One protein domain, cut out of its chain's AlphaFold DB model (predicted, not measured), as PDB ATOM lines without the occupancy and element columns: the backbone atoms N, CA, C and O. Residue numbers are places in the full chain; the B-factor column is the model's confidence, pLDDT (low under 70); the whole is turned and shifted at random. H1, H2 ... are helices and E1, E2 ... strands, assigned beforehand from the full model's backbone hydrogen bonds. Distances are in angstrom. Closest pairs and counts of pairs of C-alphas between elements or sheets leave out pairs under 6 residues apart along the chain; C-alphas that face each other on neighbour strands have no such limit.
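This is residues 93 to 167 of the 167 residues of a protein of Streptomyces sp. SID8361 (UniProt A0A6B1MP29). This domain has little regular structure: at one end two short helices, H1 and H2, meet in a right-angled corner, at the other a two-stranded hairpin, E1 and E2, and long unnamed stretches, 93 to 110 and 149 to 167, run between the ends. The 75 printed residues hold H1, H2, E1, E2 in that order, class mixed, with 26 residues in named elements. It is only just compact, close to loose, radius of gyration of the C-alphas 13.4 A, spanning 35 by 30 by 22 A.

Find C-alpha 111 at (34.209, 48.612, 3.968), where H1, residues 111 to 118, begins. H2, residues 122 to 130, runs 12.5 A. E1 is residues 136 to 140; E2, residues 145 to 148, ends at (16.476, 49.581, 0.768).

H1 and H2 touch, about perpendicular at 84 degrees; their closest C-alphas, Ala 115 and Val 122, are 5.3 A apart. In both, every O i to N i+4 pair is within hydrogen-bond range. E1 and E2 are an antiparallel hairpin at 145 degrees; look at N 140 and O 145, 2.8 A, within hydrogen-bond range. H1 is apart from both strands.

The farthest C-alphas, Ala 93 and Thr 162, are 38.1 A apart. The printed part has no cut; the three links are tight. Residues 161 to 166 stand free. Only residue 93 is under pLDDT 70.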
ATOM      1  N   ALA A  93       2.775  57.365   8.134       60.41
ATOM      2  CA  ALA A  93       4.178  57.525   8.491       60.41
ATOM      3  C   ALA A  93       4.660  56.219   9.146       60.41
ATOM      4  O   ALA A  93       4.132  55.798  10.179       60.41
ATOM      5  N   GLY A  94       5.586  55.525   8.482       72.50
ATOM      6  CA  GLY A  94       6.163  54.288   8.994       72.50
ATOM      7  C   GLY A  94       6.869  54.527  10.328       72.50
ATOM      8  O   GLY A  94       7.234  55.653  10.667       72.50
ATOM      9  N   ALA A  95       7.076  53.465  11.104       86.12
ATOM     10  CA  ALA A  95       7.932  53.559  12.279       86.12
ATOM     11  C   ALA A  95       9.395  53.715  11.838       86.12
ATOM     12  O   ALA A  95       9.880  52.933  11.020       86.12
ATOM     13  N   VAL A  96      10.100  54.690  12.412       90.88
ATOM     14  CA  VAL A  96      11.555  54.818  12.266       90.88
ATOM     15  C   VAL A  96      12.225  53.926  13.308       90.88
ATOM     16  O   VAL A  96      11.856  53.945  14.484       90.88
ATOM     17  N   LEU A  97      13.188  53.114  12.866       92.19
ATOM     18  CA  LEU A  97      13.938  52.185  13.709       92.19
ATOM     19  C   LEU A  97      15.426  52.536  13.668       92.19
ATOM     20  O   LEU A  97      16.062  52.419  12.622       92.19
ATOM     21  N   ASP A  98      15.989  52.895  14.820       94.44
ATOM     22  CA  ASP A  98      17.432  53.081  14.969       94.44
ATOM     23  C   ASP A  98      18.126  51.723  15.120       94.44
ATOM     24  O   ASP A  98      17.912  50.995  16.096       94.44
ATOM     25  N   VAL A  99      18.981  51.372  14.158       93.75
ATOM     26  CA  VAL A  99      19.732  50.109  14.157       93.75
ATOM     27  C   VAL A  99      21.204  50.388  14.476       93.75
ATOM     28  O   VAL A  99      21.878  51.047  13.684       93.75
ATOM     29  N   PRO A 100      21.749  49.898  15.606       95.69
ATOM     30  CA  PRO A 100      23.170  50.051  15.903       95.69
ATOM     31  C   PRO A 100      24.013  49.168  14.971       95.69
ATOM     32  O   PRO A 100      23.765  47.969  14.851       95.69
ATOM     33  N   VAL A 101      25.039  49.752  14.346       96.19
ATOM     34  CA  VAL A 101      25.911  49.065  13.377       96.19
ATOM     35  C   VAL A 101      27.375  49.166  13.803       96.19
ATOM     36  O   VAL A 101      27.879  50.251  14.092       96.19
ATOM     37  N   LEU A 102      28.070  48.025  13.814       97.38
ATOM     38  CA  LEU A 102      29.526  47.963  13.928       97.38
ATOM     39  C   LEU A 102      30.137  47.967  12.522       97.38
ATOM     40  O   LEU A 102      29.972  47.007  11.775       97.38
ATOM     41  N   PHE A 103      30.839  49.043  12.172       97.00
ATOM     42  CA  PHE A 103      31.453  49.205  10.855       97.00
ATOM     43  C   PHE A 103      32.880  48.642  10.800       97.00
ATOM     44  O   PHE A 103      33.688  48.897  11.693       97.00
ATOM     45  N   GLY A 104      33.201  47.964   9.693       96.19
ATOM     46  CA  GLY A 104      34.565  47.575   9.327       96.19
ATOM     47  C   GLY A 104      35.102  46.328  10.035       96.19
ATOM     48  O   GLY A 104      34.393  45.635  10.771       96.19
ATOM     49  N   GLY A 105      36.382  46.037   9.790       95.19
ATOM     50  CA  GLY A 105      37.064  44.862  10.336       95.19
ATOM     51  C   GLY A 105      36.379  43.550   9.939       95.19
ATOM     52  O   GLY A 105      35.788  43.444   8.870       95.19
ATOM     53  N   GLU A 106      36.406  42.554  10.826       94.88
ATOM     54  CA  GLU A 106      35.771  41.248  10.572       94.88
ATOM     55  C   GLU A 106      34.241  41.333  10.419       94.88
ATOM     56  O   GLU A 106      33.642  40.481   9.768       94.88
ATOM     57  N   ALA A 107      33.597  42.352  11.006       94.81
ATOM     58  CA  ALA A 107      32.149  42.555  10.911       94.81
ATOM     59  C   ALA A 107      31.718  43.205   9.582       94.81
ATOM     60  O   ALA A 107      30.573  43.056   9.166       94.81
ATOM     61  N   GLY A 108      32.629  43.914   8.912       96.44
ATOM     62  CA  GLY A 108      32.389  44.595   7.643       96.44
ATOM     63  C   GLY A 108      33.637  44.572   6.762       96.44
ATOM     64  O   GLY A 108      34.203  45.637   6.522       96.44
ATOM     65  N   PRO A 109      34.064  43.393   6.273       96.62
ATOM     66  CA  PRO A 109      35.363  43.209   5.619       96.62
ATOM     67  C   PRO A 109      35.492  43.916   4.262       96.62
ATOM     68  O   PRO A 109      36.585  43.993   3.711       96.62
ATOM     69  N   ASP A 110      34.380  44.398   3.704       97.06
ATOM     70  CA  ASP A 110      34.344  45.084   2.410       97.06
ATOM     71  C   ASP A 110      34.355  46.614   2.541       97.06
ATOM     72  O   ASP A 110      34.324  47.308   1.528       97.06
ATOM     73  N   LEU A 111      34.373  47.170   3.759       97.56
ATOM     74  CA  LEU A 111      34.209  48.612   3.968       97.56
ATOM     75  C   LEU A 111      35.324  49.435   3.308       97.56
ATOM     76  O   LEU A 111      35.051  50.472   2.701       97.56
ATOM     77  N   GLU A 112      36.567  48.972   3.391       97.94
ATOM     78  CA  GLU A 112      37.721  49.604   2.755       97.94
ATOM     79  C   GLU A 112      37.593  49.579   1.227       97.94
ATOM     80  O   GLU A 112      37.803  50.596   0.571       97.94
ATOM     81  N   TRP A 113      37.165  48.449   0.661       97.44
ATOM     82  CA  TRP A 113      36.934  48.328  -0.777       97.44
ATOM     83  C   TRP A 113      35.773  49.218  -1.251       97.44
ATOM     84  O   TRP A 113      35.878  49.879  -2.283       97.44
ATOM     85  N   VAL A 114      34.683  49.309  -0.481       97.25
ATOM     86  CA  VAL A 114      33.587  50.252  -0.760       97.25
ATOM     87  C   VAL A 114      34.114  51.688  -0.771       97.25
ATOM     88  O   VAL A 114      33.801  52.446  -1.683       97.25
ATOM     89  N   ALA A 115      34.949  52.062   0.199       97.50
ATOM     90  CA  ALA A 115      35.567  53.385   0.261       97.50
ATOM     91  C   ALA A 115      36.436  53.693  -0.974       97.50
ATOM     92  O   ALA A 115      36.361  54.800  -1.518       97.50
ATOM     93  N   GLU A 116      37.185  52.707  -1.475       97.50
ATOM     94  CA  GLU A 116      37.934  52.815  -2.733       97.50
ATOM     95  C   GLU A 116      37.015  53.039  -3.942       97.50
ATOM     96  O   GLU A 116      37.265  53.952  -4.729       97.50
ATOM     97  N   VAL A 117      35.931  52.263  -4.070       97.06
ATOM     98  CA  VAL A 117      34.957  52.397  -5.170       97.06
ATOM     99  C   VAL A 117      34.280  53.767  -5.149       97.06
ATOM    100  O   VAL A 117      34.174  54.414  -6.188       97.06
ATOM    101  N   VAL A 118      33.855  54.231  -3.971       96.56
ATOM    102  CA  VAL A 118      33.209  55.543  -3.795       96.56
ATOM    103  C   VAL A 118      34.214  56.693  -3.967       96.56
ATOM    104  O   VAL A 118      33.819  57.835  -4.203       96.56
ATOM    105  N   GLY A 119      35.521  56.428  -3.854       97.00
ATOM    106  CA  GLY A 119      36.567  57.451  -3.915       97.00
ATOM    107  C   GLY A 119      36.557  58.382  -2.696       97.00
ATOM    108  O   GLY A 119      36.856  59.576  -2.807       97.00
ATOM    109  N   ARG A 120      36.169  57.863  -1.526       97.56
ATOM    110  CA  ARG A 120      36.042  58.616  -0.265       97.56
ATOM    111  C   ARG A 120      36.701  57.842   0.875       97.56
ATOM    112  O   ARG A 120      36.708  56.622   0.842       97.56
ATOM    113  N   PRO A 121      37.230  58.510   1.913       97.94
ATOM    114  CA  PRO A 121      37.761  57.802   3.073       97.94
ATOM    115  C   PRO A 121      36.633  57.104   3.851       97.94
ATOM    116  O   PRO A 121      35.513  57.614   3.902       97.94
ATOM    117  N   VAL A 122      36.944  55.983   4.515       98.06
ATOM    118  CA  VAL A 122      35.980  55.165   5.284       98.06
ATOM    119  C   VAL A 122      35.061  55.986   6.208       98.06
ATOM    120  O   VAL A 122      33.849  55.802   6.114       98.06
ATOM    121  N   PRO A 123      35.553  56.940   7.031       97.94
ATOM    122  CA  PRO A 123      34.672  57.762   7.865       97.94
ATOM    123  C   PRO A 123      33.593  58.496   7.066       97.94
ATOM    124  O   PRO A 123      32.448  58.563   7.492       97.94
ATOM    125  N   LYS A 124      33.923  58.973   5.858       97.62
ATOM    126  CA  LYS A 124      32.958  59.675   5.012       97.62
ATOM    127  C   LYS A 124      31.909  58.733   4.418       97.62
ATOM    128  O   LYS A 124      30.773  59.155   4.227       97.62
ATOM    129  N   VAL A 125      32.271  57.483   4.124       97.25
ATOM    130  CA  VAL A 125      31.308  56.451   3.701       97.25
ATOM    131  C   VAL A 125      30.319  56.167   4.828       97.25
ATOM    132  O   VAL A 125      29.117  56.154   4.580       97.25
ATOM    133  N   ILE A 126      30.810  56.006   6.059       97.19
ATOM    134  CA  ILE A 126      29.966  55.795   7.244       97.19
ATOM    135  C   ILE A 126      29.020  56.984   7.440       97.19
ATOM    136  O   ILE A 126      27.815  56.780   7.561       97.19
ATOM    137  N   ASP A 127      29.535  58.216   7.377       96.88
ATOM    138  CA  ASP A 127      28.708  59.423   7.483       96.88
ATOM    139  C   ASP A 127      27.580  59.433   6.444       96.88
ATOM    140  O   ASP A 127      26.449  59.773   6.770       96.88
ATOM    141  N   LEU A 128      27.868  59.053   5.193       95.56
ATOM    142  CA  LEU A 128      26.877  59.004   4.111       95.56
ATOM    143  C   LEU A 128      25.811  57.923   4.335       95.56
ATOM    144  O   LEU A 128      24.645  58.150   4.026       95.56
ATOM    145  N   VAL A 129      26.190  56.768   4.889       95.31
ATOM    146  CA  VAL A 129      25.234  55.719   5.276       95.31
ATOM    147  C   VAL A 129      24.330  56.208   6.407       95.31
ATOM    148  O   VAL A 129      23.132  55.950   6.374       95.31
ATOM    149  N   CYS A 130      24.869  56.931   7.387       95.50
ATOM    150  CA  CYS A 130      24.119  57.402   8.553       95.50
ATOM    151  C   CYS A 130      23.373  58.733   8.337       95.50
ATOM    152  O   CYS A 130      22.619  59.148   9.212       95.50
ATOM    153  N   ALA A 131      23.583  59.422   7.212       94.25
ATOM    154  CA  ALA A 131      23.066  60.775   6.984       94.25
ATOM    155  C   ALA A 131      21.557  60.850   6.695       94.25
ATOM    156  O   ALA A 131      20.998  61.947   6.749       94.25
ATOM    157  N   LYS A 132      20.907  59.729   6.363       90.69
ATOM    158  CA  LYS A 132      19.483  59.686   6.009       90.69
ATOM    159  C   LYS A 132      18.786  58.449   6.557       90.69
ATOM    160  O   LYS A 132      19.415  57.425   6.818       90.69
ATOM    161  N   GLU A 133      17.469  58.554   6.666       92.06
ATOM    162  CA  GLU A 133      16.596  57.406   6.875       92.06
ATOM    163  C   GLU A 133      16.577  56.538   5.611       92.06
ATOM    164  O   GLU A 133      16.493  57.044   4.488       92.06
ATOM    165  N   HIS A 134      16.655  55.222   5.795       91.50
ATOM    166  CA  HIS A 134      16.570  54.262   4.698       91.50
ATOM    167  C   HIS A 134      15.181  53.644   4.680       91.50
ATOM    168  O   HIS A 134      14.806  52.894   5.583       91.50
ATOM    169  N   LEU A 135      14.411  53.958   3.640       90.81
ATOM    170  CA  LEU A 135      13.098  53.364   3.448       90.81
ATOM    171  C   LEU A 135      13.251  51.888   3.067       90.81
ATOM    172  O   LEU A 135      13.905  51.551   2.077       90.81
ATOM    173  N   ILE A 136      12.605  51.007   3.831       92.25
ATOM    174  CA  ILE A 136      12.463  49.597   3.466       92.25
ATOM    175  C   ILE A 136      11.475  49.521   2.306       92.25
ATOM    176  O   ILE A 136      10.265  49.649   2.486       92.25
ATOM    177  N   ARG A 137      12.009  49.310   1.106       92.62
ATOM    178  CA  ARG A 137      11.237  49.197  -0.130       92.62
ATOM    179  C   ARG A 137      10.524  47.862  -0.201       92.62
ATOM    180  O   ARG A 137       9.358  47.817  -0.547       92.62
ATOM    181  N   CYS A 138      11.178  46.769   0.164       92.62
ATOM    182  CA  CYS A 138      10.514  45.475   0.283       92.62
ATOM    183  C   CYS A 138      11.283  44.540   1.215       92.62
ATOM    184  O   CYS A 138      12.382  44.851   1.678       92.62
ATOM    185  N   LEU A 139      10.692  43.382   1.500       90.69
ATOM    186  CA  LEU A 139      11.322  42.329   2.289       90.69
ATOM    187  C   LEU A 139      11.747  41.199   1.350       90.69
ATOM    188  O   LEU A 139      10.918  40.570   0.696       90.69
ATOM    189  N   GLY A 140      13.054  40.975   1.265       85.19
ATOM    190  CA  GLY A 140      13.678  39.956   0.431       85.19
ATOM    191  C   GLY A 140      14.030  38.675   1.188       85.19
ATOM    192  O   GLY A 140      13.946  38.580   2.412       85.19
ATOM    193  N   GLY A 141      14.463  37.662   0.441       81.50
ATOM    194  CA  GLY A 141      15.072  36.458   1.006       81.50
ATOM    195  C   GLY A 141      16.591  36.612   1.192       81.50
ATOM    196  O   GLY A 141      17.216  37.347   0.428       81.50
ATOM    197  N   PRO A 142      17.203  35.878   2.139       77.44
ATOM    198  CA  PRO A 142      16.567  35.018   3.139       77.44
ATOM    199  C   PRO A 142      15.971  35.821   4.313       77.44
ATOM    200  O   PRO A 142      16.356  36.960   4.558       77.44
ATOM    201  N   ALA A 143      15.042  35.203   5.051       76.94
ATOM    202  CA  ALA A 143      14.546  35.679   6.351       76.94
ATOM    203  C   ALA A 143      14.004  37.127   6.392       76.94
ATOM    204  O   ALA A 143      14.227  37.829   7.374       76.94
ATOM    205  N   ALA A 144      13.275  37.562   5.357       83.44
ATOM    206  CA  ALA A 144      12.702  38.911   5.281       83.44
ATOM    207  C   ALA A 144      13.760  40.030   5.397       83.44
ATOM    208  O   ALA A 144      13.552  41.037   6.069       83.44
ATOM    209  N   SER A 145      14.905  39.847   4.733       89.31
ATOM    210  CA  SER A 145      15.969  40.849   4.645       89.31
ATOM    211  C   SER A 145      15.423  42.173   4.103       89.31
ATOM    212  O   SER A 145      14.827  42.207   3.026       89.31
ATOM    213  N   ALA A 146      15.635  43.262   4.839       92.06
ATOM    214  CA  ALA A 146      15.196  44.590   4.435       92.06
ATOM    215  C   ALA A 146      15.945  45.055   3.178       92.06
ATOM    216  O   ALA A 146      17.163  45.234   3.196       92.06
ATOM    217  N   MET A 147      15.207  45.256   2.089       92.62
ATOM    218  CA  MET A 147      15.727  45.824   0.849       92.62
ATOM    219  C   MET A 147      15.454  47.326   0.847       92.62
ATOM    220  O   MET A 147      14.311  47.750   1.010       92.62
ATOM    221  N   MET A 148      16.507  48.119   0.687       92.31
ATOM    222  CA  MET A 148      16.476  49.581   0.768       92.31
ATOM    223  C   MET A 148      17.179  50.173  -0.451       92.31
ATOM    224  O   MET A 148      17.945  49.484  -1.133       92.31
ATOM    225  N   ASP A 149      16.923  51.446  -0.729       90.31
ATOM    226  CA  ASP A 149      17.740  52.184  -1.688       90.31
ATOM    227  C   ASP A 149      19.160  52.377  -1.144       90.31
ATOM    228  O   ASP A 149      19.411  52.318   0.061       90.31
ATOM    229  N   GLY A 150      20.110  52.591  -2.051       87.25
ATOM    230  CA  GLY A 150      21.490  52.846  -1.664       87.25
ATOM    231  C   GLY A 150      21.644  54.153  -0.866       87.25
ATOM    232  O   GLY A 150      20.850  55.093  -1.024       87.25
ATOM    233  N   PRO A 151      22.706  54.261  -0.049       89.94
ATOM    234  CA  PRO A 151      23.191  55.552   0.429       89.94
ATOM    235  C   PRO A 151      23.490  56.493  -0.743       89.94
ATOM    236  O   PRO A 151      23.641  56.040  -1.879       89.94
ATOM    237  N   ASP A 152      23.628  57.791  -0.464       90.38
ATOM    238  CA  ASP A 152      23.912  58.815  -1.482       90.38
ATOM    239  C   ASP A 152      25.382  58.766  -1.926       90.38
ATOM    240  O   ASP A 152      26.182  59.676  -1.705       90.38
ATOM    241  N   PHE A 153      25.756  57.636  -2.512       92.50
ATOM    242  CA  PHE A 153      27.014  57.445  -3.197       92.50
ATOM    243  C   PHE A 153      26.860  57.934  -4.635       92.50
ATOM    244  O   PHE A 153      25.914  57.569  -5.329       92.50
ATOM    245  N   ASP A 154      27.836  58.708  -5.106       91.31
ATOM    246  CA  ASP A 154      27.877  59.200  -6.491       91.31
ATOM    247  C   ASP A 154      28.023  58.056  -7.520       91.31
ATOM    248  O   ASP A 154      27.880  58.260  -8.726       91.31
ATOM    249  N   VAL A 155      28.338  56.844  -7.048       94.19
ATOM    250  CA  VAL A 155      28.546  55.640  -7.851       94.19
ATOM    251  C   VAL A 155      27.865  54.428  -7.204       94.19
ATOM    252  O   VAL A 155      27.906  54.279  -5.979       94.19
ATOM    253  N   PRO A 156      27.268  53.520  -7.998       93.44
ATOM    254  CA  PRO A 156      26.733  52.274  -7.471       93.44
ATOM    255  C   PRO A 156      27.870  51.338  -7.050       93.44
ATOM    256  O   PRO A 156      28.857  51.172  -7.770       93.44
ATOM    257  N   ILE A 157      27.702  50.667  -5.910       95.25
ATOM    258  CA  ILE A 157      28.634  49.627  -5.470       95.25
ATOM    259  C   ILE A 157      28.298  48.330  -6.212       95.25
ATOM    260  O   ILE A 157      27.183  47.816  -6.062       95.25
ATOM    261  N   PRO A 158      29.215  47.777  -7.025       94.62
ATOM    262  CA  PRO A 158      28.941  46.536  -7.726       94.62
ATOM    263  C   PRO A 158      28.831  45.373  -6.736       94.62
ATOM    264  O   PRO A 158      29.474  45.348  -5.690       94.62
ATOM    265  N   ARG A 159      28.030  44.362  -7.077       95.38
ATOM    266  CA  ARG A 159      28.046  43.107  -6.319       95.38
ATOM    267  C   ARG A 159      29.388  42.405  -6.514       95.38
ATOM    268  O   ARG A 159      29.992  42.498  -7.584       95.38
ATOM    269  N   LEU A 160      29.810  41.646  -5.505       95.00
ATOM    270  CA  LEU A 160      30.937  40.732  -5.659       95.00
ATOM    271  C   LEU A 160      30.670  39.763  -6.813       95.00
ATOM    272  O   LEU A 160      29.568  39.229  -6.945       95.00
ATOM    273  N   ALA A 161      31.700  39.516  -7.623       94.75
ATOM    274  CA  ALA A 161      31.613  38.600  -8.758       94.75
ATOM    275  C   ALA A 161      31.254  37.169  -8.320       94.75
ATOM    276  O   ALA A 161      30.516  36.475  -9.014       94.75
ATOM    277  N   THR A 162      31.741  36.759  -7.146       95.56
ATOM    278  CA  THR A 162      31.417  35.475  -6.524       95.56
ATOM    279  C   THR A 162      30.763  35.733  -5.166       95.56
ATOM    280  O   THR A 162      31.411  36.326  -4.299       95.56
ATOM    281  N   PRO A 163      29.504  35.310  -4.945       94.44
ATOM    282  CA  PRO A 163      28.841  35.483  -3.657       94.44
ATOM    283  C   PRO A 163      29.528  34.647  -2.571       94.44
ATOM    284  O   PRO A 163      29.989  33.530  -2.823       94.44
ATOM    285  N   ARG A 164      29.573  35.168  -1.339       94.12
ATOM    286  CA  ARG A 164      30.042  34.394  -0.185       94.12
ATOM    287  C   ARG A 164      29.000  33.342   0.182       94.12
ATOM    288  O   ARG A 164      27.805  33.611   0.166       94.12
ATOM    289  N   LEU A 165      29.467  32.157   0.570       93.38
ATOM    290  CA  LEU A 165      28.592  31.079   1.045       93.38
ATOM    291  C   LEU A 165      27.938  31.399   2.398       93.38
ATOM    292  O   LEU A 165      26.959  30.759   2.773       93.38
ATOM    293  N   ARG A 166      28.496  32.364   3.134       89.06
ATOM    294  CA  ARG A 166      27.994  32.841   4.419       89.06
ATOM    295  C   ARG A 166      28.261  34.337   4.547       89.06
ATOM    296  O   ARG A 166      29.357  34.790   4.208       89.06
ATOM    297  N   VAL A 167      27.253  35.043   5.041       88.19
ATOM    298  CA  VAL A 167      27.260  36.457   5.424       88.19
ATOM    299  C   VAL A 167      26.709  36.541   6.839       88.19
ATOM    300  O   VAL A 167      25.843  35.692   7.162       88.19
TER     301      VAL A 167